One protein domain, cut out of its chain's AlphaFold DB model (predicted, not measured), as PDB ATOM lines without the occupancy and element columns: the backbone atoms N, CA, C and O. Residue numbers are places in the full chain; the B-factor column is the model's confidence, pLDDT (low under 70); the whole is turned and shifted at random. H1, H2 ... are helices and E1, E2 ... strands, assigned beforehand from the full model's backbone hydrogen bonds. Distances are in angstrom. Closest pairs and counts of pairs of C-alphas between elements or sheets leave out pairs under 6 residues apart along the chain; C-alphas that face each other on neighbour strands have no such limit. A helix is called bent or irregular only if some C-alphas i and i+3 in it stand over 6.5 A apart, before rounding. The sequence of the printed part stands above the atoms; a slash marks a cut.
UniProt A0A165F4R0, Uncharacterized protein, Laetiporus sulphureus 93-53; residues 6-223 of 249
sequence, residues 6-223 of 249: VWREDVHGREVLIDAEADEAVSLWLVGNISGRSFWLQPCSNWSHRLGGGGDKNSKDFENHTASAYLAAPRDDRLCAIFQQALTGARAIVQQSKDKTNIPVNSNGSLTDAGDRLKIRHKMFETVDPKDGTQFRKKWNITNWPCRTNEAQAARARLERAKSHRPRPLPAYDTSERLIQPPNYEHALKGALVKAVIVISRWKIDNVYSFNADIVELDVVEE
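This is residues 6 to 223 of the 249 residues of an uncharacterized protein of Laetiporus sulphureus 93-53 (UniProt A0A165F4R0). Picture a small closed barrel of five strands, E3, E4, E5, E9 and E8, with the long helix H1 crossing its outer wall and the short helix H3 outside it near E3. The hairpin E1 and E2 extends the wall from E8, and on the side of the barrel away from H1 a small lobe holds H2 and the short strand pair E6 and E7. The printed part has 218 residues with three named helices and nine named strands, in the order E1 E2 E3 E4 H1 E5 E6 H2 E7 H3 E8 E9, and its class is mixed, helices and strands. In the ring E5 and E9 are parallel and the other neighbours antiparallel, a mixed sheet. The whole is compact, with a radius of gyration of the C-alphas of 17.8 A, and spans 46 by 41 by 38 A.

Find C-alpha 6 at (32.246, 55.809, 23.044), where E1 begins and runs to residue 9; E2 follows as residues 15 to 19. E3, residues 27 to 39, bends by 127 degrees at residue 36, and E4 is residues 66 to 72, 19.4 A long. At C-alpha 77, (64.054, 52.959, 18.546), H1 begins and runs 36.2 A to residue 101. Next come E5, residues 118 to 123, E6, residues 125 to 127, H2, residues 150 to 162, 18.6 A long, E7, residues 165 to 167, and H3, residues 182 to 189. H3 is irregular: C-alphas 183 and 186 are 7.6 A apart. E8, residues 193 to 205, spans 33.2 A, and E9, residues 208 to 222, spans 37.5 A and ends at C-alpha 222, (60.505, 39.737, 11.764).

Start at the barrel and go round its ring. The hairpin E3 and E4 has N 35 and O 70 at 2.9 A, within hydrogen-bond range. E4 and E5 are antiparallel at 158 degrees, with N 69 and O 120 at 3.0 A. Beside E5 the parallel neighbour E9 has N 215 and O 121 at 2.8 A. The hairpin E8 and E9 is antiparallel at 166 degrees, with N 201 and O 212 at 3.0 A. E8 and E3 close the ring, with N 30 and O 196 at 3.0 A. On the same side of E8 as E3, E2 has N 15 and O 202 at 2.9 A; E2 also forms a hairpin with E1, where N 8 and O 16 are 3.0 A apart. Look outside the barrel for H1, on it at a height of 8.6 A over the sheet, over E3 and E8 and only just over E9, with 3 C-alphas there. It runs across the strands, at 76 degrees to E3 on the local plane; its closest C-alphas to E3 are those of Phe 83 and Leu 30, 5.8 A. H3 is also outside the barrel and on it, at a height of 9.8 A; its closest C-alphas to E3 are those of Leu 189 and Ile 34, 6.9 A. E5 runs on into E6 at 49 degrees, and E6 pairs with E7, N 126 and O 166 being 3.0 A apart. H2 is not on the barrel; its closest C-alphas to E7 are those of Leu 159 and His 165, 6.2 A. Every O i to N i+4 pair is within hydrogen-bond range in H1 and H2, and 2 of 4 in H3.

The two C-alphas farthest apart are those of Asp 77 and Arg 161, 50.8 A. The printed part has no cut. Look for the long links at E3 to E4, H1 to E5, E6 to H2 and E7 to H3. The mean pLDDT of the printed part is 89.7; residues 50 to 59 and 133 to 138 are under 70, where the model's confidence is low.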
ATOM      1  N   VAL A   6      33.287  56.253  22.106       92.25
ATOM      2  CA  VAL A   6      32.246  55.809  23.044       92.25
ATOM      3  C   VAL A   6      32.280  54.296  23.243       92.25
ATOM      4  O   VAL A   6      32.753  53.543  22.398       92.25
ATOM      5  N   TRP A   7      31.804  53.843  24.401       92.50
ATOM      6  CA  TRP A   7      31.644  52.419  24.692       92.50
ATOM      7  C   TRP A   7      30.245  51.980  24.276       92.50
ATOM      8  O   TRP A   7      29.272  52.631  24.659       92.50
ATOM      9  N   ARG A   8      30.141  50.885  23.522       93.31
ATOM     10  CA  ARG A   8      28.857  50.294  23.135       93.31
ATOM     11  C   ARG A   8      28.847  48.797  23.390       93.31
ATOM     12  O   ARG A   8      29.821  48.114  23.091       93.31
ATOM     13  N   GLU A   9      27.749  48.301  23.942       93.00
ATOM     14  CA  GLU A   9      27.550  46.875  24.188       93.00
ATOM     15  C   GLU A   9      27.383  46.100  22.868       93.00
ATOM     16  O   GLU A   9      26.631  46.510  21.984       93.00
ATOM     17  N   ASP A  10      28.115  44.995  22.726       87.50
ATOM     18  CA  ASP A  10      28.001  44.046  21.624       87.50
ATOM     19  C   ASP A  10      26.937  42.974  21.912       87.50
ATOM     20  O   ASP A  10      26.399  42.858  23.010       87.50
ATOM     21  N   VAL A  11      26.664  42.118  20.925       83.00
ATOM     22  CA  VAL A  11      25.690  41.012  21.041       83.00
ATOM     23  C   VAL A  11      26.032  39.972  22.122       83.00
ATOM     24  O   VAL A  11      25.247  39.061  22.378       83.00
ATOM     25  N   HIS A  12      27.211  40.063  22.734       82.00
ATOM     26  CA  HIS A  12      27.687  39.176  23.787       82.00
ATOM     27  C   HIS A  12      27.772  39.877  25.152       82.00
ATOM     28  O   HIS A  12      28.376  39.319  26.073       82.00
ATOM     29  N   GLY A  13      27.202  41.080  25.295       84.94
ATOM     30  CA  GLY A  13      27.216  41.845  26.542       84.94
ATOM     31  C   GLY A  13      28.583  42.449  26.881       84.94
ATOM     32  O   GLY A  13      28.849  42.787  28.036       84.94
ATOM     33  N   ARG A  14      29.501  42.530  25.909       88.19
ATOM     34  CA  ARG A  14      30.815  43.164  26.076       88.19
ATOM     35  C   ARG A  14      30.752  44.569  25.525       88.19
ATOM     36  O   ARG A  14      30.243  44.781  24.435       88.19
ATOM     37  N   GLU A  15      31.350  45.522  26.215       92.50
ATOM     38  CA  GLU A  15      31.449  46.875  25.686       92.50
ATOM     39  C   GLU A  15      32.681  46.986  24.788       92.50
ATOM     40  O   GLU A  15      33.807  46.733  25.221       92.50
ATOM     41  N   VAL A  16      32.477  47.368  23.535       92.44
ATOM     42  CA  VAL A  16      33.530  47.616  22.551       92.44
ATOM     43  C   VAL A  16      33.695  49.120  22.381       92.44
ATOM     44  O   VAL A  16      32.719  49.871  22.407       92.44
ATOM     45  N   LEU A  17      34.943  49.567  22.252       91.12
ATOM     46  CA  LEU A  17      35.241  50.961  21.959       91.12
ATOM     47  C   LEU A  17      34.945  51.238  20.484       91.12
ATOM     48  O   LEU A  17      35.553  50.618  19.609       91.12
ATOM     49  N   ILE A  18      34.025  52.158  20.219       92.75
ATOM     50  CA  ILE A  18      33.617  52.541  18.868       92.75
ATOM     51  C   ILE A  18      33.935  54.011  18.598       92.75
ATOM     52  O   ILE A  18      34.006  54.830  19.522       92.75
ATOM     53  N   ASP A  19      34.129  54.323  17.323       89.50
ATOM     54  CA  ASP A  19      34.125  55.688  16.816       89.50
ATOM     55  C   ASP A  19      32.659  56.119  16.663       89.50
ATOM     56  O   ASP A  19      31.896  55.464  15.950       89.50
ATOM     57  N   ALA A  20      32.233  57.159  17.387       88.88
ATOM     58  CA  ALA A  20      30.831  57.574  17.385       88.88
ATOM     59  C   ALA A  20      30.361  58.115  16.027       88.88
ATOM     60  O   ALA A  20      29.163  58.060  15.754       88.88
ATOM     61  N   GLU A  21      31.267  58.633  15.194       88.62
ATOM     62  CA  GLU A  21      30.918  59.143  13.865       88.62
ATOM     63  C   GLU A  21      30.776  58.002  12.855       88.62
ATOM     64  O   GLU A  21      29.836  57.994  12.061       88.62
ATOM     65  N   ALA A  22      31.695  57.032  12.895       87.25
ATOM     66  CA  ALA A  22      31.705  55.909  11.956       87.25
ATOM     67  C   ALA A  22      30.757  54.764  12.350       87.25
ATOM     68  O   ALA A  22      30.424  53.934  11.512       87.25
ATOM     69  N   ASP A  23      30.332  54.708  13.613       89.00
ATOM     70  CA  ASP A  23      29.552  53.607  14.189       89.00
ATOM     71  C   ASP A  23      30.264  52.239  14.160       89.00
ATOM     72  O   ASP A  23      29.638  51.180  14.221       89.00
ATOM     73  N   GLU A  24      31.597  52.255  14.103       88.12
ATOM     74  CA  GLU A  24      32.431  51.064  13.947       88.12
ATOM     75  C   GLU A  24      33.400  50.875  15.118       88.12
ATOM     76  O   GLU A  24      33.840  51.825  15.771       88.12
ATOM     77  N   ALA A  25      33.762  49.615  15.380       89.31
ATOM     78  CA  ALA A  25      34.769  49.280  16.379       89.31
ATOM     79  C   ALA A  25      36.127  49.888  16.010       89.31
ATOM     80  O   ALA A  25      36.669  49.639  14.930       89.31
ATOM     81  N   VAL A  26      36.716  50.631  16.946       90.88
ATOM     82  CA  VAL A  26      38.023  51.257  16.745       90.88
ATOM     83  C   VAL A  26      39.086  50.175  16.690       90.88
ATOM     84  O   VAL A  26      39.373  49.502  17.686       90.88
ATOM     85  N   SER A  27      39.707  50.050  15.522       91.62
ATOM     86  CA  SER A  27      40.880  49.209  15.331       91.62
ATOM     87  C   SER A  27      42.142  50.025  15.585       91.62
ATOM     88  O   SER A  27      42.381  51.056  14.960       91.62
ATOM     89  N   LEU A  28      42.965  49.557  16.516       92.38
ATOM     90  CA  LEU A  28      44.278  50.119  16.808       92.38
ATOM     91  C   LEU A  28      45.335  49.181  16.251       92.38
ATOM     92  O   LEU A  28      45.206  47.965  16.376       92.38
ATOM     93  N   TRP A  29      46.405  49.733  15.691       95.25
ATOM     94  CA  TRP A  29      47.557  48.937  15.296       95.25
ATOM     95  C   TRP A  29      48.809  49.369  16.052       95.25
ATOM     96  O   TRP A  29      48.966  50.531  16.424       95.25
ATOM     97  N   LEU A  30      49.691  48.408  16.303       96.75
ATOM     98  CA  LEU A  30      50.980  48.623  16.950       96.75
ATOM     99  C   LEU A  30      51.987  47.568  16.500       96.75
ATOM    100  O   LEU A  30      51.597  46.496  16.045       96.75
ATOM    101  N   VAL A  31      53.277  47.856  16.666       97.94
ATOM    102  CA  VAL A  31      54.360  46.900  16.399       97.94
ATOM    103  C   VAL A  31      55.024  46.519  17.716       97.94
ATOM    104  O   VAL A  31      55.388  47.397  18.492       97.94
ATOM    105  N   GLY A  32      55.171  45.224  17.991       97.75
ATOM    106  CA  GLY A  32      55.705  44.735  19.262       97.75
ATOM    107  C   GLY A  32      56.306  43.338  19.167       97.75
ATOM    108  O   GLY A  32      55.936  42.540  18.309       97.75
ATOM    109  N   ASN A  33      57.232  43.032  20.073       97.62
ATOM    110  CA  ASN A  33      57.810  41.699  20.211       97.62
ATOM    111  C   ASN A  33      56.869  40.795  21.005       97.62
ATOM    112  O   ASN A  33      56.544  41.099  22.156       97.62
ATOM    113  N   ILE A  34      56.495  39.647  20.452       96.88
ATOM    114  CA  ILE A  34      55.776  38.622  21.205       96.88
ATOM    115  C   ILE A  34      56.725  37.987  22.230       96.88
ATOM    116  O   ILE A  34      57.734  37.375  21.890       96.88
ATOM    117  N   SER A  35      56.376  38.074  23.514       91.81
ATOM    118  CA  SER A  35      57.153  37.472  24.602       91.81
ATOM    119  C   SER A  35      57.225  35.945  24.489       91.81
ATOM    120  O   SER A  35      56.200  35.265  24.480       91.81
ATOM    121  N   GLY A  36      58.436  35.382  24.533       88.44
ATOM    122  CA  GLY A  36      58.634  33.928  24.535       88.44
ATOM    123  C   GLY A  36      58.222  33.219  25.837       88.44
ATOM    124  O   GLY A  36      57.917  32.028  25.809       88.44
ATOM    125  N   ARG A  37      58.193  33.926  26.982       86.06
ATOM    126  CA  ARG A  37      57.908  33.341  28.316       86.06
ATOM    127  C   ARG A  37      56.426  33.346  28.703       86.06
ATOM    128  O   ARG A  37      56.044  32.659  29.643       86.06
ATOM    129  N   SER A  38      55.594  34.114  28.007       88.00
ATOM    130  CA  SER A  38      54.166  34.277  28.321       88.00
ATOM    131  C   SER A  38      53.342  34.152  27.044       88.00
ATOM    132  O   SER A  38      52.592  35.053  26.677       88.00
ATOM    133  N   PHE A  39      53.559  33.037  26.346       93.94
ATOM    134  CA  PHE A  39      52.990  32.756  25.039       93.94
ATOM    135  C   PHE A  39      51.960  31.632  25.119       93.94
ATOM    136  O   PHE A  39      52.297  30.486  25.412       93.94
ATOM    137  N   TRP A  40      50.719  31.961  24.782       95.06
ATOM    138  CA  TRP A  40      49.593  31.035  24.703       95.06
ATOM    139  C   TRP A  40      48.786  31.242  23.417       95.06
ATOM    140  O   TRP A  40      47.615  30.875  23.370       95.06
ATOM    141  N   LEU A  41      49.382  31.819  22.362       95.94
ATOM    142  CA  LEU A  41      48.783  31.872  21.022       95.94
ATOM    143  C   LEU A  41      48.954  30.521  20.321       95.94
ATOM    144  O   LEU A  41      49.651  30.384  19.324       95.94
ATOM    145  N   GLN A  42      48.349  29.490  20.901       95.25
ATOM    146  CA  GLN A  42      48.349  28.130  20.376       95.25
ATOM    147  C   GLN A  42      46.906  27.687  20.148       95.25
ATOM    148  O   GLN A  42      46.021  28.153  20.856       95.25
ATOM    149  N   PRO A  43      46.640  26.737  19.240       94.56
ATOM    150  CA  PRO A  43      45.281  26.281  18.934       94.56
ATOM    151  C   PRO A  43      44.430  25.860  20.141       94.56
ATOM    152  O   PRO A  43      43.222  26.072  20.158       94.56
ATOM    153  N   CYS A  44      45.059  25.277  21.160       92.56
ATOM    154  CA  CYS A  44      44.413  24.920  22.422       92.56
ATOM    155  C   CYS A  44      44.904  25.764  23.603       92.56
ATOM    156  O   CYS A  44      44.489  25.507  24.725       92.56
ATOM    157  N   SER A  45      45.801  26.732  23.373       90.88
ATOM    158  CA  SER A  45      46.381  27.619  24.396       90.88
ATOM    159  C   SER A  45      46.871  26.885  25.654       90.88
ATOM    160  O   SER A  45      46.729  27.398  26.764       90.88
ATOM    161  N   ASN A  46      47.382  25.658  25.478       88.44
ATOM    162  CA  ASN A  46      47.735  24.715  26.548       88.44
ATOM    163  C   ASN A  46      46.641  24.518  27.610       88.44
ATOM    164  O   ASN A  46      46.931  24.338  28.793       88.44
ATOM    165  N   TRP A  47      45.377  24.541  27.190       90.75
ATOM    166  CA  TRP A  47      44.251  24.265  28.066       90.75
ATOM    167  C   TRP A  47      44.395  22.881  28.705       90.75
ATOM    168  O   TRP A  47      44.761  21.891  28.058       90.75
ATOM    169  N   SER A  48      44.108  22.845  29.999       85.31
ATOM    170  CA  SER A  48      44.071  21.645  30.823       85.31
ATOM    171  C   SER A  48      43.002  21.823  31.895       85.31
ATOM    172  O   SER A  48      42.773  22.940  32.359       85.31
ATOM    173  N   HIS A  49      42.400  20.729  32.345       74.94
ATOM    174  CA  HIS A  49      41.513  20.702  33.502       74.94
ATOM    175  C   HIS A  49      42.230  21.113  34.789       74.94
ATOM    176  O   HIS A  49      41.574  21.484  35.740       74.94
ATOM    177  N   ARG A  50      43.565  21.071  34.870       68.19
ATOM    178  CA  ARG A  50      44.285  21.552  36.066       68.19
ATOM    179  C   ARG A  50      44.491  23.061  36.063       68.19
ATOM    180  O   ARG A  50      44.349  23.692  37.102       68.19
ATOM    181  N   LEU A  51      44.782  23.641  34.898       62.50
ATOM    182  CA  LEU A  51      44.801  25.098  34.714       62.50
ATOM    183  C   LEU A  51      43.382  25.683  34.635       62.50
ATOM    184  O   LEU A  51      43.197  26.885  34.797       62.50
ATOM    185  N   GLY A  52      42.391  24.827  34.390       50.12
ATOM    186  CA  GLY A  52      40.989  25.168  34.229       50.12
ATOM    187  C   GLY A  52      40.056  24.150  34.884       50.12
ATOM    188  O   GLY A  52      39.131  23.700  34.225       50.12
ATOM    189  N   GLY A  53      40.236  23.822  36.168       40.25
ATOM    190  CA  GLY A  53      39.295  22.914  36.857       40.25
ATOM    191  C   GLY A  53      39.866  22.044  37.979       40.25
ATOM    192  O   GLY A  53      39.412  20.917  38.176       40.25
ATOM    193  N   GLY A  54      40.838  22.541  38.743       36.56
ATOM    194  CA  GLY A  54      41.167  21.973  40.049       36.56
ATOM    195  C   GLY A  54      40.240  22.533  41.128       36.56
ATOM    196  O   GLY A  54      40.684  23.343  41.924       36.56
ATOM    197  N   GLY A  55      38.951  22.176  41.125       44.75
ATOM    198  CA  GLY A  55      38.000  22.487  42.211       44.75
ATOM    199  C   GLY A  55      37.555  23.952  42.380       44.75
ATOM    200  O   GLY A  55      36.522  24.191  43.004       44.75
ATOM    201  N   ASP A  56      38.263  24.921  41.803       51.78
ATOM    202  CA  ASP A  56      37.865  26.328  41.858       51.78
ATOM    203  C   ASP A  56      36.757  26.633  40.844       51.78
ATOM    204  O   ASP A  56      36.909  26.423  39.641       51.78
ATOM    205  N   LYS A  57      35.656  27.221  41.330       52.81
ATOM    206  CA  LYS A  57      34.465  27.659  40.569       52.81
ATOM    207  C   LYS A  57      34.746  28.654  39.423       52.81
ATOM    208  O   LYS A  57      33.815  29.089  38.756       52.81
ATOM    209  N   ASN A  58      36.006  29.020  39.202       55.41
ATOM    210  CA  ASN A  58      36.440  30.073  38.286       55.41
ATOM    211  C   ASN A  58      37.187  29.546  37.053       55.41
ATOM    212  O   ASN A  58      37.707  30.338  36.261       55.41
ATOM    213  N   SER A  59      37.276  28.229  36.870       62.62
ATOM    214  CA  SER A  59      37.871  27.682  35.661       62.62
ATOM    215  C   SER A  59      37.000  27.888  34.431       62.62
ATOM    216  O   SER A  59      35.831  27.514  34.427       62.62
ATOM    217  N   LYS A  60      37.592  28.418  33.360       76.44
ATOM    218  CA  LYS A  60      36.905  28.563  32.077       76.44
ATOM    219  C   LYS A  60      36.845  27.229  31.341       76.44
ATOM    220  O   LYS A  60      37.874  26.570  31.158       76.44
ATOM    221  N   ASP A  61      35.655  26.900  30.854       90.12
ATOM    222  CA  ASP A  61      35.461  25.799  29.916       90.12
ATOM    223  C   ASP A  61      36.302  25.994  28.649       90.12
ATOM    224  O   ASP A  61      36.704  27.110  28.300       90.12
ATOM    225  N   PHE A  62      36.585  24.893  27.959       92.12
ATOM    226  CA  PHE A  62      37.487  24.869  26.809       92.12
ATOM    227  C   PHE A  62      37.054  25.833  25.692       92.12
ATOM    228  O   PHE A  62      37.887  26.542  25.128       92.12
ATOM    229  N   GLU A  63      35.754  25.920  25.419       92.62
ATOM    230  CA  GLU A  63      35.140  26.830  24.446       92.62
ATOM    231  C   GLU A  63      35.278  28.314  24.817       92.62
ATOM    232  O   GLU A  63      35.318  29.178  23.940       92.62
ATOM    233  N   ASN A  64      35.390  28.609  26.113       90.00
ATOM    234  CA  ASN A  64      35.517  29.959  26.657       90.00
ATOM    235  C   ASN A  64      36.981  30.363  26.867       90.00
ATOM    236  O   ASN A  64      37.275  31.494  27.277       90.00
ATOM    237  N   HIS A  65      37.911  29.447  26.594       90.38
ATOM    238  CA  HIS A  65      39.334  29.700  26.723       90.38
ATOM    239  C   HIS A  65      39.836  30.598  25.592       90.38
ATOM    240  O   HIS A  65      39.478  30.450  24.421       90.38
ATOM    241  N   THR A  66      40.705  31.542  25.943       92.81
ATOM    242  CA  THR A  66      41.287  32.493  24.993       92.81
ATOM    243  C   THR A  66      42.774  32.234  24.838       92.81
ATOM    244  O   THR A  66      43.501  32.117  25.825       92.81
ATOM    245  N   ALA A  67      43.239  32.219  23.597       95.19
ATOM    246  CA  ALA A  67      44.651  32.349  23.286       95.19
ATOM    247  C   ALA A  67      45.141  33.740  23.686       95.19
ATOM    248  O   ALA A  67      44.405  34.713  23.552       95.19
ATOM    249  N   SER A  68      46.359  33.854  24.210       95.94
ATOM    250  CA  SER A  68      46.910  35.160  24.590       95.94
ATOM    251  C   SER A  68      48.424  35.211  24.502       95.94
ATOM    252  O   SER A  68      49.098  34.185  24.558       95.94
ATOM    253  N   ALA A  69      48.960  36.415  24.369       96.56
ATOM    254  CA  ALA A  69      50.381  36.695  24.491       96.56
ATOM    255  C   ALA A  69      50.585  38.109  25.037       96.56
ATOM    256  O   ALA A  69      49.646  38.898  25.141       96.56
ATOM    257  N   TYR A  70      51.830  38.420  25.376       96.56
ATOM    258  CA  TYR A  70      52.250  39.771  25.724       96.56
ATOM    259  C   TYR A  70      53.131  40.333  24.618       96.56
ATOM    260  O   TYR A  70      54.087  39.669  24.209       96.56
ATOM    261  N   LEU A  71      52.823  41.551  24.183       97.25
ATOM    262  CA  LEU A  71      53.686  42.360  23.337       97.25
ATOM    263  C   LEU A  71      54.586  43.219  24.220       97.25
ATOM    264  O   LEU A  71      54.103  43.883  25.136       97.25
ATOM    265  N   ALA A  72      55.882  43.199  23.943       96.81
ATOM    266  CA  ALA A  72      56.879  44.067  24.551       96.81
ATOM    267  C   ALA A  72      57.436  45.044  23.510       96.81
ATOM    268  O   ALA A  72      57.325  44.806  22.303       96.81
ATOM    269  N   ALA A  73      58.072  46.114  23.985       97.19
ATOM    270  CA  ALA A  73      58.687  47.104  23.114       97.19
ATOM    271  C   ALA A  73      59.691  46.452  22.132       97.19
ATOM    272  O   ALA A  73      60.482  45.582  22.528       97.19
ATOM    273  N   PRO A  74      59.656  46.840  20.845       97.06
ATOM    274  CA  PRO A  74      60.700  46.526  19.876       97.06
ATOM    275  C   PRO A  74      62.079  47.034  20.317       97.06
ATOM    276  O   PRO A  74      62.175  47.968  21.110       97.06
ATOM    277  N   ARG A  75      63.150  46.422  19.794       95.00
ATOM    278  CA  ARG A  75      64.527  46.905  20.020       95.00
ATOM    279  C   ARG A  75      64.872  48.120  19.162       95.00
ATOM    280  O   ARG A  75      65.725  48.898  19.556       95.00
ATOM    281  N   ASP A  76      64.246  48.237  17.994       97.19
ATOM    282  CA  ASP A  76      64.388  49.403  17.126       97.19
ATOM    283  C   ASP A  76      63.745  50.633  17.781       97.19
ATOM    284  O   ASP A  76      62.592  50.573  18.214       97.19
ATOM    285  N   ASP A  77      64.476  51.747  17.836       97.44
ATOM    286  CA  ASP A  77      64.054  52.959  18.546       97.44
ATOM    287  C   ASP A  77      62.776  53.580  17.967       97.44
ATOM    288  O   ASP A  77      61.921  54.072  18.710       97.44
ATOM    289  N   ARG A  78      62.602  53.542  16.638       96.94
ATOM    290  CA  ARG A  78      61.419  54.116  15.979       96.94
ATOM    291  C   ARG A  78      60.190  53.265  16.262       96.94
ATOM    292  O   ARG A  78      59.140  53.799  16.622       96.94
ATOM    293  N   LEU A  79      60.320  51.945  16.144       97.00
ATOM    294  CA  LEU A  79      59.243  51.012  16.474       97.00
ATOM    295  C   LEU A  79      58.923  51.028  17.976       97.00
ATOM    296  O   LEU A  79      57.754  50.941  18.352       97.00
ATOM    297  N   CYS A  80      59.930  51.207  18.834       96.81
ATOM    298  CA  CYS A  80      59.751  51.415  20.268       96.81
ATOM    299  C   CYS A  80      58.912  52.668  20.547       96.81
ATOM    300  O   CYS A  80      57.934  52.586  21.288       96.81
ATOM    301  N   ALA A  81      59.209  53.801  19.903       96.00
ATOM    302  CA  ALA A  81      58.422  55.024  20.062       96.00
ATOM    303  C   ALA A  81      56.945  54.831  19.662       96.00
ATOM    304  O   ALA A  81      56.047  55.240  20.403       96.00
ATOM    305  N   ILE A  82      56.682  54.142  18.544       95.75
ATOM    306  CA  ILE A  82      55.317  53.797  18.102       95.75
ATOM    307  C   ILE A  82      54.621  52.903  19.139       95.75
ATOM    308  O   ILE A  82      53.472  53.148  19.511       95.75
ATOM    309  N   PHE A  83      55.317  51.887  19.650       96.12
ATOM    310  CA  PHE A  83      54.788  51.000  20.683       96.12
ATOM    311  C   PHE A  83      54.440  51.759  21.973       96.12
ATOM    312  O   PHE A  83      53.360  51.568  22.535       96.12
ATOM    313  N   GLN A  84      55.307  52.670  22.421       95.44
ATOM    314  CA  GLN A  84      55.066  53.501  23.605       95.44
ATOM    315  C   GLN A  84      53.882  54.456  23.419       95.44
ATOM    316  O   GLN A  84      53.100  54.674  24.351       95.44
ATOM    317  N   GLN A  85      53.690  54.984  22.208       93.88
ATOM    318  CA  GLN A  85      52.505  55.770  21.878       93.88
ATOM    319  C   GLN A  85      51.228  54.924  21.992       93.88
ATOM    320  O   GLN A  85      50.252  55.372  22.601       93.88
ATOM    321  N   ALA A  86      51.243  53.687  21.486       93.19
ATOM    322  CA  ALA A  86      50.115  52.764  21.605       93.19
ATOM    323  C   ALA A  86      49.813  52.397  23.070       93.19
ATOM    324  O   ALA A  86      48.650  52.415  23.480       93.19
ATOM    325  N   LEU A  87      50.838  52.139  23.891       93.12
ATOM    326  CA  LEU A  87      50.675  51.908  25.332       93.12
ATOM    327  C   LEU A  87      50.073  53.114  26.052       93.12
ATOM    328  O   LEU A  87      49.184  52.956  26.890       93.12
ATOM    329  N   THR A  88      50.538  54.318  25.721       92.50
ATOM    330  CA  THR A  88      50.000  55.564  26.278       92.50
ATOM    331  C   THR A  88      48.522  55.715  25.922       92.50
ATOM    332  O   THR A  88      47.710  56.001  26.801       92.50
ATOM    333  N   GLY A  89      48.146  55.429  24.671       90.75
ATOM    334  CA  GLY A  89      46.750  55.402  24.233       90.75
ATOM    335  C   GLY A  89      45.907  54.372  24.993       90.75
ATOM    336  O   GLY A  89      44.851  54.710  25.522       90.75
ATOM    337  N   ALA A  90      46.397  53.137  25.133       91.31
ATOM    338  CA  ALA A  90      45.710  52.084  25.882       91.31
ATOM    339  C   ALA A  90      45.488  52.472  27.356       91.31
ATOM    340  O   ALA A  90      44.395  52.280  27.896       91.31
ATOM    341  N   ARG A  91      46.493  53.072  28.008       90.88
ATOM    342  CA  ARG A  91      46.376  53.592  29.380       90.88
ATOM    343  C   ARG A  91      45.371  54.734  29.474       90.88
ATOM    344  O   ARG A  91      44.564  54.737  30.400       90.88
ATOM    345  N   ALA A  92      45.383  55.660  28.517       90.50
ATOM    346  CA  ALA A  92      44.433  56.765  28.468       90.50
ATOM    347  C   ALA A  92      42.986  56.267  28.327       90.50
ATOM    348  O   ALA A  92      42.108  56.766  29.023       90.50
ATOM    349  N   ILE A  93      42.741  55.235  27.512       90.88
ATOM    350  CA  ILE A  93      41.418  54.599  27.369       90.88
ATOM    351  C   ILE A  93      40.945  54.002  28.703       90.88
ATOM    352  O   ILE A  93      39.806  54.222  29.123       90.88
ATOM    353  N   VAL A  94      41.825  53.278  29.404       90.56
ATOM    354  CA  VAL A  94      41.512  52.713  30.729       90.56
ATOM    355  C   VAL A  94      41.250  53.823  31.751       90.56
ATOM    356  O   VAL A  94      40.295  53.727  32.521       90.56
ATOM    357  N   GLN A  95      42.064  54.881  31.757       90.06
ATOM    358  CA  GLN A  95      41.914  56.002  32.685       90.06
ATOM    359  C   GLN A  95      40.619  56.780  32.428       90.06
ATOM    360  O   GLN A  95      39.837  56.968  33.351       90.06
ATOM    361  N   GLN A  96      40.315  57.108  31.170       89.31
ATOM    362  CA  GLN A  96      39.068  57.775  30.791       89.31
ATOM    363  C   GLN A  96      37.838  56.975  31.240       89.31
ATOM    364  O   GLN A  96      36.841  57.544  31.683       89.31
ATOM    365  N   SER A  97      37.894  55.643  31.142       88.75
ATOM    366  CA  SER A  97      36.828  54.783  31.652       88.75
ATOM    367  C   SER A  97      36.668  54.892  33.170       88.75
ATOM    368  O   SER A  97      35.531  54.918  33.646       88.75
ATOM    369  N   LYS A  98      37.768  54.939  33.932       88.94
ATOM    370  CA  LYS A  98      37.726  55.130  35.392       88.94
ATOM    371  C   LYS A  98      37.102  56.477  35.738       88.94
ATOM    372  O   LYS A  98      36.153  56.509  36.514       88.94
ATOM    373  N   ASP A  99      37.568  57.543  35.096       89.00
ATOM    374  CA  ASP A  99      37.133  58.914  35.375       89.00
ATOM    375  C   ASP A  99      35.635  59.107  35.094       89.00
ATOM    376  O   ASP A  99      34.931  59.742  35.873       89.00
ATOM    377  N   LYS A 100      35.117  58.511  34.008       88.81
ATOM    378  CA  LYS A 100      33.697  58.624  33.629       88.81
ATOM    379  C   LYS A 100      32.747  57.794  34.495       88.81
ATOM    380  O   LYS A 100      31.582  58.154  34.616       88.81
ATOM    381  N   THR A 101      33.192  56.651  35.017       89.75
ATOM    382  CA  THR A 101      32.287  55.666  35.645       89.75
ATOM    383  C   THR A 101      32.467  55.527  37.150       89.75
ATOM    384  O   THR A 101      31.579  54.994  37.810       89.75
ATOM    385  N   ASN A 102      33.608  55.964  37.691       89.81
ATOM    386  CA  ASN A 102      34.033  55.708  39.068       89.81
ATOM    387  C   ASN A 102      34.040  54.208  39.449       89.81
ATOM    388  O   ASN A 102      33.921  53.844  40.617       89.81
ATOM    389  N   ILE A 103      34.155  53.315  38.459       90.12
ATOM    390  CA  ILE A 103      34.220  51.864  38.651       90.12
ATOM    391  C   ILE A 103      35.696  51.433  38.662       90.12
ATOM    392  O   ILE A 103      36.449  51.809  37.755       90.12
ATOM    393  N   PRO A 104      36.139  50.635  39.652       90.69
ATOM    394  CA  PRO A 104      37.515  50.163  39.715       90.69
ATOM    395  C   PRO A 104      37.858  49.236  38.543       90.69
ATOM    396  O   PRO A 104      36.996  48.595  37.939       90.69
ATOM    397  N   VAL A 105      39.154  49.131  38.246       88.00
ATOM    398  CA  VAL A 105      39.679  48.231  37.211       88.00
ATOM    399  C   VAL A 105      40.412  47.082  37.873       88.00
ATOM    400  O   VAL A 105      41.248  47.295  38.749       88.00
ATOM    401  N   ASN A 106      40.106  45.867  37.434       83.38
ATOM    402  CA  ASN A 106      40.740  44.655  37.919       83.38
ATOM    403  C   ASN A 106      42.227  44.685  37.552       83.38
ATOM    404  O   ASN A 106      42.570  44.841  36.379       83.38
ATOM    405  N   SER A 107      43.111  44.477  38.527       74.44
ATOM    406  CA  SER A 107      44.557  44.381  38.292       74.44
ATOM    407  C   SER A 107      44.909  43.271  37.292       74.44
ATOM    408  O   SER A 107      45.757  43.468  36.426       74.44
ATOM    409  N   ASN A 108      44.190  42.145  37.333       70.94
ATOM    410  CA  ASN A 108      44.344  41.023  36.399       70.94
ATOM    411  C   ASN A 108      43.658  41.257  35.039       70.94
ATOM    412  O   ASN A 108      43.877  40.497  34.092       70.94
ATOM    413  N   GLY A 109      42.819  42.291  34.953       70.25
ATOM    414  CA  GLY A 109      42.093  42.725  33.761       70.25
ATOM    415  C   GLY A 109      42.641  44.022  33.162       70.25
ATOM    416  O   GLY A 109      41.930  44.687  32.415       70.25
ATOM    417  N   SER A 110      43.863  44.420  33.515       81.38
ATOM    418  CA  SER A 110      44.537  45.547  32.871       81.38
ATOM    419  C   SER A 110      45.011  45.158  31.466       81.38
ATOM    420  O   SER A 110      45.494  44.044  31.250       81.38
ATOM    421  N   LEU A 111      44.924  46.095  30.513       88.56
ATOM    422  CA  LEU A 111      45.533  45.946  29.182       88.56
ATOM    423  C   LEU A 111      47.056  45.794  29.267       88.56
ATOM    424  O   LEU A 111      47.661  45.126  28.431       88.56
ATOM    425  N   THR A 112      47.662  46.422  30.276       89.56
ATOM    426  CA  THR A 112      49.116  46.499  30.457       89.56
ATOM    427  C   THR A 112      49.537  45.885  31.783       89.56
ATOM    428  O   THR A 112      48.810  45.996  32.773       89.56
ATOM    429  N   ASP A 113      50.691  45.223  31.812       87.69
ATOM    430  CA  ASP A 113      51.290  44.738  33.057       87.69
ATOM    431  C   ASP A 113      52.353  45.698  33.616       87.69
ATOM    432  O   ASP A 113      52.631  46.747  33.039       87.69
ATOM    433  N   ALA A 114      52.953  45.334  34.755       84.19
ATOM    434  CA  ALA A 114      53.988  46.132  35.419       84.19
ATOM    435  C   ALA A 114      55.305  46.245  34.625       84.19
ATOM    436  O   ALA A 114      56.166  47.036  34.992       84.19
ATOM    437  N   GLY A 115      55.487  45.435  33.579       86.56
ATOM    438  CA  GLY A 115      56.651  45.480  32.698       86.56
ATOM    439  C   GLY A 115      56.391  46.262  31.415       86.56
ATOM    440  O   GLY A 115      57.123  46.065  30.446       86.56
ATOM    441  N   ASP A 116      55.332  47.076  31.379       90.25
ATOM    442  CA  ASP A 116      54.914  47.855  30.214       90.25
ATOM    443  C   ASP A 116      54.686  46.988  28.975       90.25
ATOM    444  O   ASP A 116      55.004  47.352  27.843       90.25
ATOM    445  N   ARG A 117      54.116  45.799  29.185       94.62
ATOM    446  CA  ARG A 117      53.730  44.898  28.102       94.62
ATOM    447  C   ARG A 117      52.233  44.949  27.890       94.62
ATOM    448  O   ARG A 117      51.467  44.927  28.852       94.62
ATOM    449  N   LEU A 118      51.811  44.943  26.630       95.62
ATOM    450  CA  LEU A 118      50.400  44.890  26.265       95.62
ATOM    451  C   LEU A 118      49.952  43.433  26.146       95.62
ATOM    452  O   LEU A 118      50.514  42.670  25.359       95.62
ATOM    453  N   LYS A 119      48.925  43.037  26.898       95.50
ATOM    454  CA  LYS A 119      48.319  41.711  26.766       95.50
ATOM    455  C   LYS A 119      47.334  41.704  25.602       95.50
ATOM    456  O   LYS A 119      46.310  42.379  25.658       95.50
ATOM    457  N   ILE A 120      47.608  40.880  24.598       96.94
ATOM    458  CA  ILE A 120      46.718  40.635  23.460       96.94
ATOM    459  C   ILE A 120      46.092  39.247  23.570       96.94
ATOM    460  O   ILE A 120      46.697  38.321  24.126       96.94
ATOM    461  N   ARG A 121      44.873  39.079  23.057       96.31
ATOM    462  CA  ARG A 121      44.162  37.798  23.121       96.31
ATOM    463  C   ARG A 121      43.305  37.519  21.897       96.31
ATOM    464  O   ARG A 121      42.901  38.430  21.194       96.31
ATOM    465  N   HIS A 122      42.968  36.254  21.696       96.69
ATOM    466  CA  HIS A 122      42.079  35.800  20.634       96.69
ATOM    467  C   HIS A 122      41.119  34.730  21.154       96.69
ATOM    468  O   HIS A 122      41.513  33.839  21.916       96.69
ATOM    469  N   LYS A 123      39.849  34.814  20.750       94.62
ATOM    470  CA  LYS A 123      38.838  33.801  21.074       94.62
ATOM    471  C   LYS A 123      38.957  32.658  20.067       94.62
ATOM    472  O   LYS A 123      38.765  32.871  18.874       94.62
ATOM    473  N   MET A 124      39.261  31.456  20.552       94.44
ATOM    474  CA  MET A 124      39.568  30.304  19.691       94.44
ATOM    475  C   MET A 124      38.329  29.596  19.152       94.44
ATOM    476  O   MET A 124      38.419  28.887  18.152       94.44
ATOM    477  N   PHE A 125      37.183  29.789  19.801       94.50
ATOM    478  CA  PHE A 125      35.922  29.164  19.433       94.50
ATOM    479  C   PHE A 125      34.803  30.196  19.413       94.50
ATOM    480  O   PHE A 125      34.801  31.162  20.174       94.50
ATOM    481  N   GLU A 126      33.828  29.977  18.551       92.44
ATOM    482  CA  GLU A 126      32.594  30.745  18.520       92.44
ATOM    483  C   GLU A 126      31.402  29.799  18.484       92.44
ATOM    484  O   GLU A 126      31.495  28.682  17.966       92.44
ATOM    485  N   THR A 127      30.307  30.231  19.099       91.81
ATOM    486  CA  THR A 127      29.060  29.475  19.125       91.81
ATOM    487  C   THR A 127      28.488  29.432  17.714       91.81
ATOM    488  O   THR A 127      28.551  30.416  16.979       91.81
ATOM    489  N   VAL A 128      27.972  28.275  17.323       88.81
ATOM    490  CA  VAL A 128      27.276  28.096  16.050       88.81
ATOM    491  C   VAL A 128      25.795  28.316  16.309       88.81
ATOM    492  O   VAL A 128      25.220  27.610  17.137       88.81
ATOM    493  N   ASP A 129      25.178  29.274  15.618       82.62
ATOM    494  CA  ASP A 129      23.719  29.355  15.591       82.62
ATOM    495  C   ASP A 129      23.194  28.174  14.750       82.62
ATOM    496  O   ASP A 129      23.603  28.024  13.597       82.62
ATOM    497  N   PRO A 130      22.298  27.316  15.272       73.69
ATOM    498  CA  PRO A 130      21.672  26.256  14.483       73.69
ATOM    499  C   PRO A 130      20.978  26.756  13.204       73.69
ATOM    500  O   PRO A 130      20.790  25.978  12.268       73.69
ATOM    501  N   LYS A 131      20.578  28.034  13.169       77.75
ATOM    502  CA  LYS A 131      19.949  28.698  12.020       77.75
ATOM    503  C   LYS A 131      20.953  29.173  10.980       77.75
ATOM    504  O   LYS A 131      20.569  29.345   9.822       77.75
ATOM    505  N   ASP A 132      22.221  29.331  11.356       70.94
ATOM    506  CA  ASP A 132      23.303  29.568  10.413       70.94
ATOM    507  C   ASP A 132      23.549  28.261   9.649       70.94
ATOM    508  O   ASP A 132      24.507  27.533   9.903       70.94
ATOM    509  N   GLY A 133      22.703  27.963   8.656       58.50
ATOM    510  CA  GLY A 133      22.830  26.836   7.716       58.50
ATOM    511  C   GLY A 133      24.098  26.878   6.848       58.50
ATOM    512  O   GLY A 133      24.209  26.193   5.831       58.50
ATOM    513  N   THR A 134      25.073  27.691   7.240       56.94
ATOM    514  CA  THR A 134      26.396  27.786   6.657       56.94
ATOM    515  C   THR A 134      27.181  26.524   7.010       56.94
ATOM    516  O   THR A 134      27.778  26.381   8.077       56.94
ATOM    517  N   GLN A 135      27.218  25.576   6.071       53.28
ATOM    518  CA  GLN A 135      28.263  24.557   6.058       53.28
ATOM    519  C   GLN A 135      29.608  25.269   5.895       53.28
ATOM    520  O   GLN A 135      30.061  25.532   4.781       53.28
ATOM    521  N   PHE A 136      30.249  25.621   7.007       50.22
ATOM    522  CA  PHE A 136      31.568  26.233   6.983       50.22
ATOM    523  C   PHE A 136      32.590  25.210   6.478       50.22
ATOM    524  O   PHE A 136      33.184  24.451   7.239       50.22
ATOM    525  N   ARG A 137      32.829  25.221   5.162       51.62
ATOM    526  CA  ARG A 137      33.939  24.535   4.488       51.62
ATOM    527  C   ARG A 137      35.257  25.281   4.716       51.62
ATOM    528  O   ARG A 137      35.978  25.594   3.775       51.62
ATOM    529  N   LYS A 138      35.584  25.607   5.967       68.56
ATOM    530  CA  LYS A 138      36.946  26.032   6.304       68.56
ATOM    531  C   LYS A 138      37.800  24.776   6.463       68.56
ATOM    532  O   LYS A 138      37.342  23.765   6.986       68.56
ATOM    533  N   LYS A 139      39.062  24.859   6.030       85.50
ATOM    534  CA  LYS A 139      40.093  23.819   6.216       85.50
ATOM    535  C   LYS A 139      40.153  23.299   7.662       85.50
ATOM    536  O   LYS A 139      40.505  22.145   7.885       85.50
ATOM    537  N   TRP A 140      39.782  24.150   8.619       90.56
ATOM    538  CA  TRP A 140      39.734  23.861  10.045       90.56
ATOM    539  C   TRP A 140      38.291  23.810  10.551       90.56
ATOM    540  O   TRP A 140      37.543  24.778  10.418       90.56
ATOM    541  N   ASN A 141      37.929  22.686  11.158       92.62
ATOM    542  CA  ASN A 141      36.671  22.422  11.841       92.62
ATOM    543  C   ASN A 141      36.959  21.802  13.219       92.62
ATOM    544  O   ASN A 141      38.110  21.555  13.576       92.62
ATOM    545  N   ILE A 142      35.920  21.571  14.026       93.81
ATOM    546  CA  ILE A 142      36.115  21.063  15.389       93.81
ATOM    547  C   ILE A 142      36.742  19.658  15.414       93.81
ATOM    548  O   ILE A 142      37.502  19.357  16.330       93.81
ATOM    549  N   THR A 143      36.496  18.822  14.401       93.38
ATOM    550  CA  THR A 143      37.020  17.449  14.291       93.38
ATOM    551  C   THR A 143      38.527  17.415  14.032       93.38
ATOM    552  O   THR A 143      39.231  16.555  14.561       93.38
ATOM    553  N   ASN A 144      39.046  18.357  13.242       94.19
ATOM    554  CA  ASN A 144      40.464  18.418  12.879       94.19
ATOM    555  C   ASN A 144      41.235  19.562  13.563       94.19
ATOM    556  O   ASN A 144      42.398  19.802  13.232       94.19
ATOM    557  N   TRP A 145      40.615  20.261  14.520       96.12
ATOM    558  CA  TRP A 145      41.276  21.322  15.273       96.12
ATOM    559  C   TRP A 145      42.460  20.766  16.083       96.12
ATOM    560  O   TRP A 145      42.277  19.822  16.860       96.12
ATOM    561  N   PRO A 146      43.677  21.318  15.933       96.25
ATOM    562  CA  PRO A 146      44.854  20.739  16.564       96.25
ATOM    563  C   PRO A 146      44.840  20.964  18.083       96.25
ATOM    564  O   PRO A 146      44.959  22.085  18.562       96.25
ATOM    565  N   CYS A 147      44.763  19.885  18.859       95.31
ATOM    566  CA  CYS A 147      44.922  19.903  20.315       95.31
ATOM    567  C   CYS A 147      46.107  19.014  20.704       95.31
ATOM    568  O   CYS A 147      46.171  17.858  20.287       95.31
ATOM    569  N   ARG A 148      47.042  19.543  21.504       91.69
ATOM    570  CA  ARG A 148      48.270  18.821  21.886       91.69
ATOM    571  C   ARG A 148      48.120  17.988  23.156       91.69
ATOM    572  O   ARG A 148      48.789  16.973  23.291       91.69
ATOM    573  N   THR A 149      47.265  18.414  24.083       91.88
ATOM    574  CA  THR A 149      47.050  17.721  25.358       91.88
ATOM    575  C   THR A 149      45.864  16.764  25.254       91.88
ATOM    576  O   THR A 149      44.870  17.069  24.590       91.88
ATOM    577  N   ASN A 150      45.941  15.623  25.947       93.44
ATOM    578  CA  ASN A 150      44.842  14.647  26.009       93.44
ATOM    579  C   ASN A 150      43.547  15.286  26.536       93.44
ATOM    580  O   ASN A 150      42.455  14.993  26.058       93.44
ATOM    581  N   GLU A 151      43.673  16.206  27.491       92.06
ATOM    582  CA  GLU A 151      42.539  16.923  28.071       92.06
ATOM    583  C   GLU A 151      41.870  17.841  27.037       92.06
ATOM    584  O   GLU A 151      40.659  17.747  26.833       92.06
ATOM    585  N   ALA A 152      42.635  18.662  26.307       93.69
ATOM    586  CA  ALA A 152      42.081  19.512  25.250       93.69
ATOM    587  C   ALA A 152      41.486  18.693  24.093       93.69
ATOM    588  O   ALA A 152      40.507  19.112  23.477       93.69
ATOM    589  N   GLN A 153      42.039  17.513  23.794       95.62
ATOM    590  CA  GLN A 153      41.455  16.587  22.818       95.62
ATOM    591  C   GLN A 153      40.106  16.034  23.297       95.62
ATOM    592  O   GLN A 153      39.148  16.008  22.524       95.62
ATOM    593  N   ALA A 154      39.999  15.646  24.570       94.38
ATOM    594  CA  ALA A 154      38.744  15.178  25.153       94.38
ATOM    595  C   ALA A 154      37.674  16.284  25.176       94.38
ATOM    596  O   ALA A 154      36.517  16.024  24.837       94.38
ATOM    597  N   ALA A 155      38.052  17.519  25.522       94.00
ATOM    598  CA  ALA A 155      37.155  18.672  25.489       94.00
ATOM    599  C   ALA A 155      36.707  19.017  24.058       94.00
ATOM    600  O   ALA A 155      35.512  19.175  23.811       94.00
ATOM    601  N   ARG A 156      37.629  19.011  23.085       95.31
ATOM    602  CA  ARG A 156      37.307  19.151  21.653       95.31
ATOM    603  C   ARG A 156      36.281  18.109  21.195       95.31
ATOM    604  O   ARG A 156      35.310  18.468  20.538       95.31
ATOM    605  N   ALA A 157      36.443  16.844  21.593       96.06
ATOM    606  CA  ALA A 157      35.496  15.778  21.259       96.06
ATOM    607  C   ALA A 157      34.103  15.987  21.889       96.06
ATOM    608  O   ALA A 157      33.098  15.555  21.325       96.06
ATOM    609  N   ARG A 158      34.011  16.651  23.053       94.75
ATOM    610  CA  ARG A 158      32.720  17.053  23.644       94.75
ATOM    611  C   ARG A 158      32.044  18.135  22.805       94.75
ATOM    612  O   ARG A 158      30.868  17.978  22.486       94.75
ATOM    613  N   LEU A 159      32.785  19.172  22.402       94.12
ATOM    614  CA  LEU A 159      32.272  20.229  21.520       94.12
ATOM    615  C   LEU A 159      31.814  19.671  20.167       94.12
ATOM    616  O   LEU A 159      30.758  20.050  19.669       94.12
ATOM    617  N   GLU A 160      32.569  18.724  19.610       94.00
ATOM    618  CA  GLU A 160      32.221  18.024  18.373       94.00
ATOM    619  C   GLU A 160      30.886  17.278  18.478       94.00
ATOM    620  O   GLU A 160      30.026  17.436  17.611       94.00
ATOM    621  N   ARG A 161      30.666  16.521  19.562       94.56
ATOM    622  CA  ARG A 161      29.384  15.835  19.801       94.56
ATOM    623  C   ARG A 161      28.227  16.811  19.996       94.56
ATOM    624  O   ARG A 161      27.136  16.554  19.500       94.56
ATOM    625  N   ALA A 162      28.469  17.910  20.709       93.00
ATOM    626  CA  ALA A 162      27.455  18.923  20.983       93.00
ATOM    627  C   ALA A 162      27.089  19.759  19.747       93.00
ATOM    628  O   ALA A 162      26.015  20.350  19.723       93.00
ATOM    629  N   LYS A 163      27.976  19.832  18.739       91.00
ATOM    630  CA  LYS A 163      27.831  20.679  17.539       91.00
ATOM    631  C   LYS A 163      27.523  22.150  17.860       91.00
ATOM    632  O   LYS A 163      26.929  22.853  17.053       91.00
ATOM    633  N   SER A 164      27.930  22.612  19.041       89.81
ATOM    634  CA  SER A 164      27.578  23.934  19.567       89.81
ATOM    635  C   SER A 164      28.594  25.014  19.216       89.81
ATOM    636  O   SER A 164      28.279  26.197  19.290       89.81
ATOM    637  N   HIS A 165      29.815  24.624  18.844       93.62
ATOM    638  CA  HIS A 165      30.918  25.546  18.608       93.62
ATOM    639  C   HIS A 165      31.700  25.178  17.353       93.62
ATOM    640  O   HIS A 165      31.828  24.005  16.994       93.62
ATOM    641  N   ARG A 166      32.292  26.194  16.727       93.00
ATOM    642  CA  ARG A 166      33.273  26.036  15.653       93.00
ATOM    643  C   ARG A 166      34.573  26.762  16.000       93.00
ATOM    644  O   ARG A 166      34.534  27.770  16.709       93.00
ATOM    645  N   PRO A 167      35.728  26.279  15.515       94.69
ATOM    646  CA  PRO A 167      36.972  27.011  15.679       94.69
ATOM    647  C   PRO A 167      36.959  28.341  14.926       94.69
ATOM    648  O   PRO A 167      36.470  28.431  13.799       94.69
ATOM    649  N   ARG A 168      37.594  29.345  15.526       94.81
ATOM    650  CA  ARG A 168      37.905  30.645  14.939       94.81
ATOM    651  C   ARG A 168      39.430  30.762  14.824       94.81
ATOM    652  O   ARG A 168      40.073  31.214  15.773       94.81
ATOM    653  N   PRO A 169      40.038  30.328  13.701       95.62
ATOM    654  CA  PRO A 169      41.470  30.499  13.480       95.62
ATOM    655  C   PRO A 169      41.899  31.950  13.679       95.62
ATOM    656  O   PRO A 169      41.174  32.866  13.293       95.62
ATOM    657  N   LEU A 170      43.063  32.138  14.295       96.94
ATOM    658  CA  LEU A 170      43.713  33.435  14.418       96.94
ATOM    659  C   LEU A 170      44.154  33.893  13.016       96.94
ATOM    660  O   LEU A 170      44.909  33.150  12.375       96.94
ATOM    661  N   PRO A 171      43.704  35.066  12.531       97.56
ATOM    662  CA  PRO A 171      44.230  35.676  11.315       97.56
ATOM    663  C   PRO A 171      45.663  36.140  11.585       97.56
ATOM    664  O   PRO A 171      45.886  37.181  12.197       97.56
ATOM    665  N   ALA A 172      46.629  35.297  11.231       98.12
ATOM    666  CA  ALA A 172      48.046  35.569  11.413       98.12
ATOM    667  C   ALA A 172      48.802  35.234  10.130       98.12
ATOM    668  O   ALA A 172      48.622  34.135   9.598       98.12
ATOM    669  N   TYR A 173      49.650  36.141   9.661       98.50
ATOM    670  CA  TYR A 173      50.352  36.039   8.386       98.50
ATOM    671  C   TYR A 173      51.868  36.044   8.594       98.50
ATOM    672  O   TYR A 173      52.378  36.728   9.481       98.50
ATOM    673  N   ASP A 174      52.583  35.224   7.819       98.38
ATOM    674  CA  ASP A 174      54.050  35.201   7.812       98.38
ATOM    675  C   ASP A 174      54.634  36.409   7.048       98.38
ATOM    676  O   ASP A 174      53.895  37.226   6.499       98.38
ATOM    677  N   THR A 175      55.966  36.525   6.986       97.88
ATOM    678  CA  THR A 175      56.653  37.619   6.264       97.88
ATOM    679  C   THR A 175      56.401  37.612   4.751       97.88
ATOM    680  O   THR A 175      56.736  38.574   4.067       97.88
ATOM    681  N   SER A 176      55.818  36.532   4.217       97.94
ATOM    682  CA  SER A 176      55.400  36.395   2.820       97.94
ATOM    683  C   SER A 176      53.883  36.570   2.647       97.94
ATOM    684  O   SER A 176      53.337  36.115   1.642       97.94
ATOM    685  N   GLU A 177      53.196  37.163   3.632       97.12
ATOM    686  CA  GLU A 177      51.743  37.406   3.646       97.12
ATOM    687  C   GLU A 177      50.890  36.125   3.565       97.12
ATOM    688  O   GLU A 177      49.708  36.146   3.213       97.12
ATOM    689  N   ARG A 178      51.455  34.961   3.911       97.81
ATOM    690  CA  ARG A 178      50.715  33.694   3.894       97.81
ATOM    691  C   ARG A 178      50.120  33.410   5.259       97.81
ATOM    692  O   ARG A 178      50.793  33.507   6.282       97.81
ATOM    693  N   LEU A 179      48.868  32.953   5.265       96.94
ATOM    694  CA  LEU A 179      48.173  32.584   6.495       96.94
ATOM    695  C   LEU A 179      48.906  31.447   7.230       96.94
ATOM    696  O   LEU A 179      48.934  30.292   6.775       96.94
ATOM    697  N   ILE A 180      49.416  31.759   8.418       97.62
ATOM    698  CA  ILE A 180      50.037  30.810   9.336       97.62
ATOM    699  C   ILE A 180      48.974  29.806   9.772       97.62
ATOM    700  O   ILE A 180      47.893  30.143  10.255       97.62
ATOM    701  N   GLN A 181      49.275  28.525   9.593       96.62
ATOM    702  CA  GLN A 181      48.343  27.465   9.951       96.62
ATOM    703  C   GLN A 181      48.329  27.250  11.474       96.62
ATOM    704  O   GLN A 181      49.393  27.304  12.091       96.62
ATOM    705  N   PRO A 182      47.177  26.902  12.084       96.94
ATOM    706  CA  PRO A 182      47.066  26.689  13.525       96.94
ATOM    707  C   PRO A 182      48.152  25.798  14.155       96.94
ATOM    708  O   PRO A 182      48.711  26.203  15.176       96.94
ATOM    709  N   PRO A 183      48.548  24.643  13.574       96.75
ATOM    710  CA  PRO A 183      49.641  23.833  14.127       96.75
ATOM    711  C   PRO A 183      50.983  24.575  14.269       96.75
ATOM    712  O   PRO A 183      51.781  24.227  15.141       96.75
ATOM    713  N   ASN A 184      51.201  25.608  13.449       97.25
ATOM    714  CA  ASN A 184      52.448  26.359  13.335       97.25
ATOM    715  C   ASN A 184      52.451  27.670  14.135       97.25
ATOM    716  O   ASN A 184      53.489  28.323  14.175       97.25
ATOM    717  N   TYR A 185      51.346  28.057  14.792       97.31
ATOM    718  CA  TYR A 185      51.277  29.336  15.516       97.31
ATOM    719  C   TYR A 185      52.406  29.507  16.532       97.31
ATOM    720  O   TYR A 185      53.014  30.569  16.589       97.31
ATOM    721  N   GLU A 186      52.733  28.470  17.312       96.00
ATOM    722  CA  GLU A 186      53.831  28.590  18.276       96.00
ATOM    723  C   GLU A 186      55.172  28.841  17.595       96.00
ATOM    724  O   GLU A 186      55.905  29.723  18.021       96.00
ATOM    725  N   HIS A 187      55.482  28.077  16.551       96.12
ATOM    726  CA  HIS A 187      56.767  28.182  15.875       96.12
ATOM    727  C   HIS A 187      56.931  29.533  15.174       96.12
ATOM    728  O   HIS A 187      58.005  30.114  15.247       96.12
ATOM    729  N   ALA A 188      55.869  30.040  14.547       97.25
ATOM    730  CA  ALA A 188      55.920  31.267  13.759       97.25
ATOM    731  C   ALA A 188      55.767  32.552  14.591       97.25
ATOM    732  O   ALA A 188      56.280  33.588  14.192       97.25
ATOM    733  N   LEU A 189      55.057  32.516  15.727       97.75
ATOM    734  CA  LEU A 189      54.725  33.732  16.485       97.75
ATOM    735  C   LEU A 189      55.546  33.902  17.769       97.75
ATOM    736  O   LEU A 189      55.715  35.021  18.249       97.75
ATOM    737  N   LYS A 190      56.036  32.822  18.387       96.94
ATOM    738  CA  LYS A 190      56.694  32.909  19.698       96.94
ATOM    739  C   LYS A 190      58.075  33.549  19.575       96.94
ATOM    740  O   LYS A 190      59.020  32.898  19.145       96.94
ATOM    741  N   GLY A 191      58.204  34.791  20.041       96.12
ATOM    742  CA  GLY A 191      59.442  35.566  19.916       96.12
ATOM    743  C   GLY A 191      59.524  36.418  18.650       96.12
ATOM    744  O   GLY A 191      60.553  37.050  18.446       96.12
ATOM    745  N   ALA A 192      58.479  36.430  17.818       97.62
ATOM    746  CA  ALA A 192      58.435  37.214  16.589       97.62
ATOM    747  C   ALA A 192      58.181  38.700  16.874       97.62
ATOM    748  O   ALA A 192      57.478  39.045  17.834       97.62
ATOM    749  N   LEU A 193      58.691  39.568  16.002       98.00
ATOM    750  CA  LEU A 193      58.240  40.954  15.911       98.00
ATOM    751  C   LEU A 193      56.988  40.977  15.040       98.00
ATOM    752  O   LEU A 193      57.020  40.522  13.896       98.00
ATOM    753  N   VAL A 194      55.887  41.506  15.566       98.50
ATOM    754  CA  VAL A 194      54.610  41.529  14.847       98.50
ATOM    755  C   VAL A 194      54.030  42.928  14.780       98.50
ATOM    756  O   VAL A 194      54.146  43.701  15.734       98.50
ATOM    757  N   LYS A 195      53.339  43.223  13.682       98.44
ATOM    758  CA  LYS A 195      52.315  44.261  13.628       98.44
ATOM    759  C   LYS A 195      51.004  43.611  14.060       98.44
ATOM    760  O   LYS A 195      50.552  42.650  13.450       98.44
ATOM    761  N   ALA A 196      50.412  44.113  15.133       98.31
ATOM    762  CA  ALA A 196      49.134  43.640  15.638       98.31
ATOM    763  C   ALA A 196      48.053  44.673  15.351       98.31
ATOM    764  O   ALA A 196      48.238  45.843  15.678       98.31
ATOM    765  N   VAL A 197      46.924  44.231  14.801       98.06
ATOM    766  CA  VAL A 197      45.680  45.003  14.747       98.06
ATOM    767  C   VAL A 197      44.758  44.462  15.830       98.06
ATOM    768  O   VAL A 197      44.492  43.260  15.895       98.06
ATOM    769  N   ILE A 198      44.298  45.341  16.712       97.56
ATOM    770  CA  ILE A 198      43.502  44.997  17.885       97.56
ATOM    771  C   ILE A 198      42.259  45.874  17.985       97.56
ATOM    772  O   ILE A 198      42.256  47.026  17.562       97.56
ATOM    773  N   VAL A 199      41.236  45.348  18.643       96.25
ATOM    774  CA  VAL A 199      40.085  46.106  19.135       96.25
ATOM    775  C   VAL A 199      40.106  46.054  20.655       96.25
ATOM    776  O   VAL A 199      40.408  45.016  21.249       96.25
ATOM    777  N   ILE A 200      39.791  47.172  21.306       95.50
ATOM    778  CA  ILE A 200      39.688  47.212  22.764       95.50
ATOM    779  C   ILE A 200      38.245  46.937  23.176       95.50
ATOM    780  O   ILE A 200      37.317  47.639  22.773       95.50
ATOM    781  N   SER A 201      38.075  45.930  24.027       95.00
ATOM    782  CA  SER A 201      36.812  45.615  24.687       95.00
ATOM    783  C   SER A 201      36.961  45.696  26.203       95.00
ATOM    784  O   SER A 201      38.053  45.526  26.753       95.00
ATOM    785  N   ARG A 202      35.855  45.921  26.904       94.25
ATOM    786  CA  ARG A 202      35.767  45.790  28.356       94.25
ATOM    787  C   ARG A 202      34.520  45.010  28.750       94.25
ATOM    788  O   ARG A 202      33.554  44.902  28.004       94.25
ATOM    789  N   TRP A 203      34.560  44.451  29.945       91.94
ATOM    790  CA  TRP A 203      33.425  43.789  30.576       91.94
ATOM    791  C   TRP A 203      33.384  44.148  32.055       91.94
ATOM    792  O   TRP A 203      34.423  44.406  32.675       91.94
ATOM    793  N   LYS A 204      32.178  44.181  32.611       91.00
ATOM    794  CA  LYS A 204      31.937  44.482  34.017       91.00
ATOM    795  C   LYS A 204      31.604  43.187  34.749       91.00
ATOM    796  O   LYS A 204      30.610  42.545  34.433       91.00
ATOM    797  N   ILE A 205      32.431  42.811  35.719       87.25
ATOM    798  CA  ILE A 205      32.228  41.627  36.566       87.25
ATOM    799  C   ILE A 205      32.299  42.100  38.013       87.25
ATOM    800  O   ILE A 205      33.267  42.761  38.379       87.25
ATOM    801  N   ASP A 206      31.261  41.829  38.804       89.94
ATOM    802  CA  ASP A 206      31.167  42.222  40.220       89.94
ATOM    803  C   ASP A 206      31.494  43.701  40.477       89.94
ATOM    804  O   ASP A 206      32.203  44.066  41.412       89.94
ATOM    805  N   ASN A 207      30.981  44.577  39.608       90.56
ATOM    806  CA  ASN A 207      31.244  46.017  39.642       90.56
ATOM    807  C   ASN A 207      32.733  46.393  39.521       90.56
ATOM    808  O   ASN A 207      33.165  47.421  40.035       90.56
ATOM    809  N   VAL A 208      33.504  45.582  38.799       91.31
ATOM    810  CA  VAL A 208      34.891  45.856  38.423       91.31
ATOM    811  C   VAL A 208      35.025  45.708  36.910       91.31
ATOM    812  O   VAL A 208      34.586  44.713  36.326       91.31
ATOM    813  N   TYR A 209      35.652  46.682  36.250       93.50
ATOM    814  CA  TYR A 209      35.957  46.558  34.828       93.50
ATOM    815  C   TYR A 209      37.200  45.708  34.597       93.50
ATOM    816  O   TYR A 209      38.199  45.805  35.310       93.50
ATOM    817  N   SER A 210      37.162  44.900  33.546       92.62
ATOM    818  CA  SER A 210      38.352  44.280  32.969       92.62
ATOM    819  C   SER A 210      38.395  44.588  31.476       92.62
ATOM    820  O   SER A 210      37.390  44.457  30.783       92.62
ATOM    821  N   PHE A 211      39.558  45.007  30.999       95.12
ATOM    822  CA  PHE A 211      39.814  45.421  29.627       95.12
ATOM    823  C   PHE A 211      40.602  44.355  28.891       95.12
ATOM    824  O   PHE A 211      41.384  43.611  29.482       95.12
ATOM    825  N   ASN A 212      40.423  44.304  27.580       95.25
ATOM    826  CA  ASN A 212      41.116  43.364  26.728       95.25
ATOM    827  C   ASN A 212      41.456  43.994  25.382       95.25
ATOM    828  O   ASN A 212      40.657  44.748  24.837       95.25
ATOM    829  N   ALA A 213      42.619  43.635  24.846       96.75
ATOM    830  CA  ALA A 213      42.976  43.874  23.457       96.75
ATOM    831  C   ALA A 213      42.706  42.589  22.666       96.75
ATOM    832  O   ALA A 213      43.479  41.628  22.727       96.75
ATOM    833  N   ASP A 214      41.565  42.553  21.988       96.81
ATOM    834  CA  ASP A 214      41.156  41.448  21.131       96.81
ATOM    835  C   ASP A 214      41.857  41.568  19.777       96.81
ATOM    836  O   ASP A 214      41.763  42.591  19.106       96.81
ATOM    837  N   ILE A 215      42.574  40.521  19.380       97.81
ATOM    838  CA  ILE A 215      43.308  40.474  18.120       97.81
ATOM    839  C   ILE A 215      42.315  40.381  16.962       97.81
ATOM    840  O   ILE A 215      41.471  39.483  16.919       97.81
ATOM    841  N   VAL A 216      42.461  41.299  16.013       97.44
ATOM    842  CA  VAL A 216      41.822  41.241  14.696       97.44
ATOM    843  C   VAL A 216      42.752  40.531  13.719       97.44
ATOM    844  O   VAL A 216      42.327  39.594  13.050       97.44
ATOM    845  N   GLU A 217      44.023  40.933  13.699       98.12
ATOM    846  CA  GLU A 217      45.031  40.455  12.750       98.12
ATOM    847  C   GLU A 217      46.444  40.547  13.346       98.12
ATOM    848  O   GLU A 217      46.724  41.441  14.151       98.12
ATOM    849  N   LEU A 218      47.329  39.623  12.959       98.44
ATOM    850  CA  LEU A 218      48.768  39.681  13.227       98.44
ATOM    851  C   LEU A 218      49.569  39.491  11.938       98.44
ATOM    852  O   LEU A 218      49.448  38.455  11.294       98.44
ATOM    853  N   ASP A 219      50.482  40.409  11.659       98.62
ATOM    854  CA  ASP A 219      51.460  40.273  10.580       98.62
ATOM    855  C   ASP A 219      52.853  40.097  11.184       98.62
ATOM    856  O   ASP A 219      53.287  40.916  12.002       98.62
ATOM    857  N   VAL A 220      53.566  39.037  10.803       98.50
ATOM    858  CA  VAL A 220      54.968  38.856  11.196       98.50
ATOM    859  C   VAL A 220      55.835  39.827  10.399       98.50
ATOM    860  O   VAL A 220      55.916  39.746   9.178       98.50
ATOM    861  N   VAL A 221      56.496  40.736  11.114       98.12
ATOM    862  CA  VAL A 221      57.443  41.712  10.555       98.12
ATOM    863  C   VAL A 221      58.856  41.132  10.551       98.12
ATOM    864  O   VAL A 221      59.575  41.260   9.567       98.12
ATOM    865  N   GLU A 222      59.238  40.461  11.639       97.62
ATOM    866  CA  GLU A 222      60.505  39.737  11.764       97.62
ATOM    867  C   GLU A 222      60.216  38.358  12.357       97.62
ATOM    868  O   GLU A 222      59.545  38.239  13.391       97.62
ATOM    869  N   GLU A 223      60.703  37.314  11.686       96.69
ATOM    870  CA  GLU A 223      60.576  35.940  12.164       96.69
ATOM    871  C   GLU A 223      61.220  35.783  13.549       96.69
ATOM    872  O   GLU A 223      62.192  36.471  13.877       96.69
TER     873      GLU A 223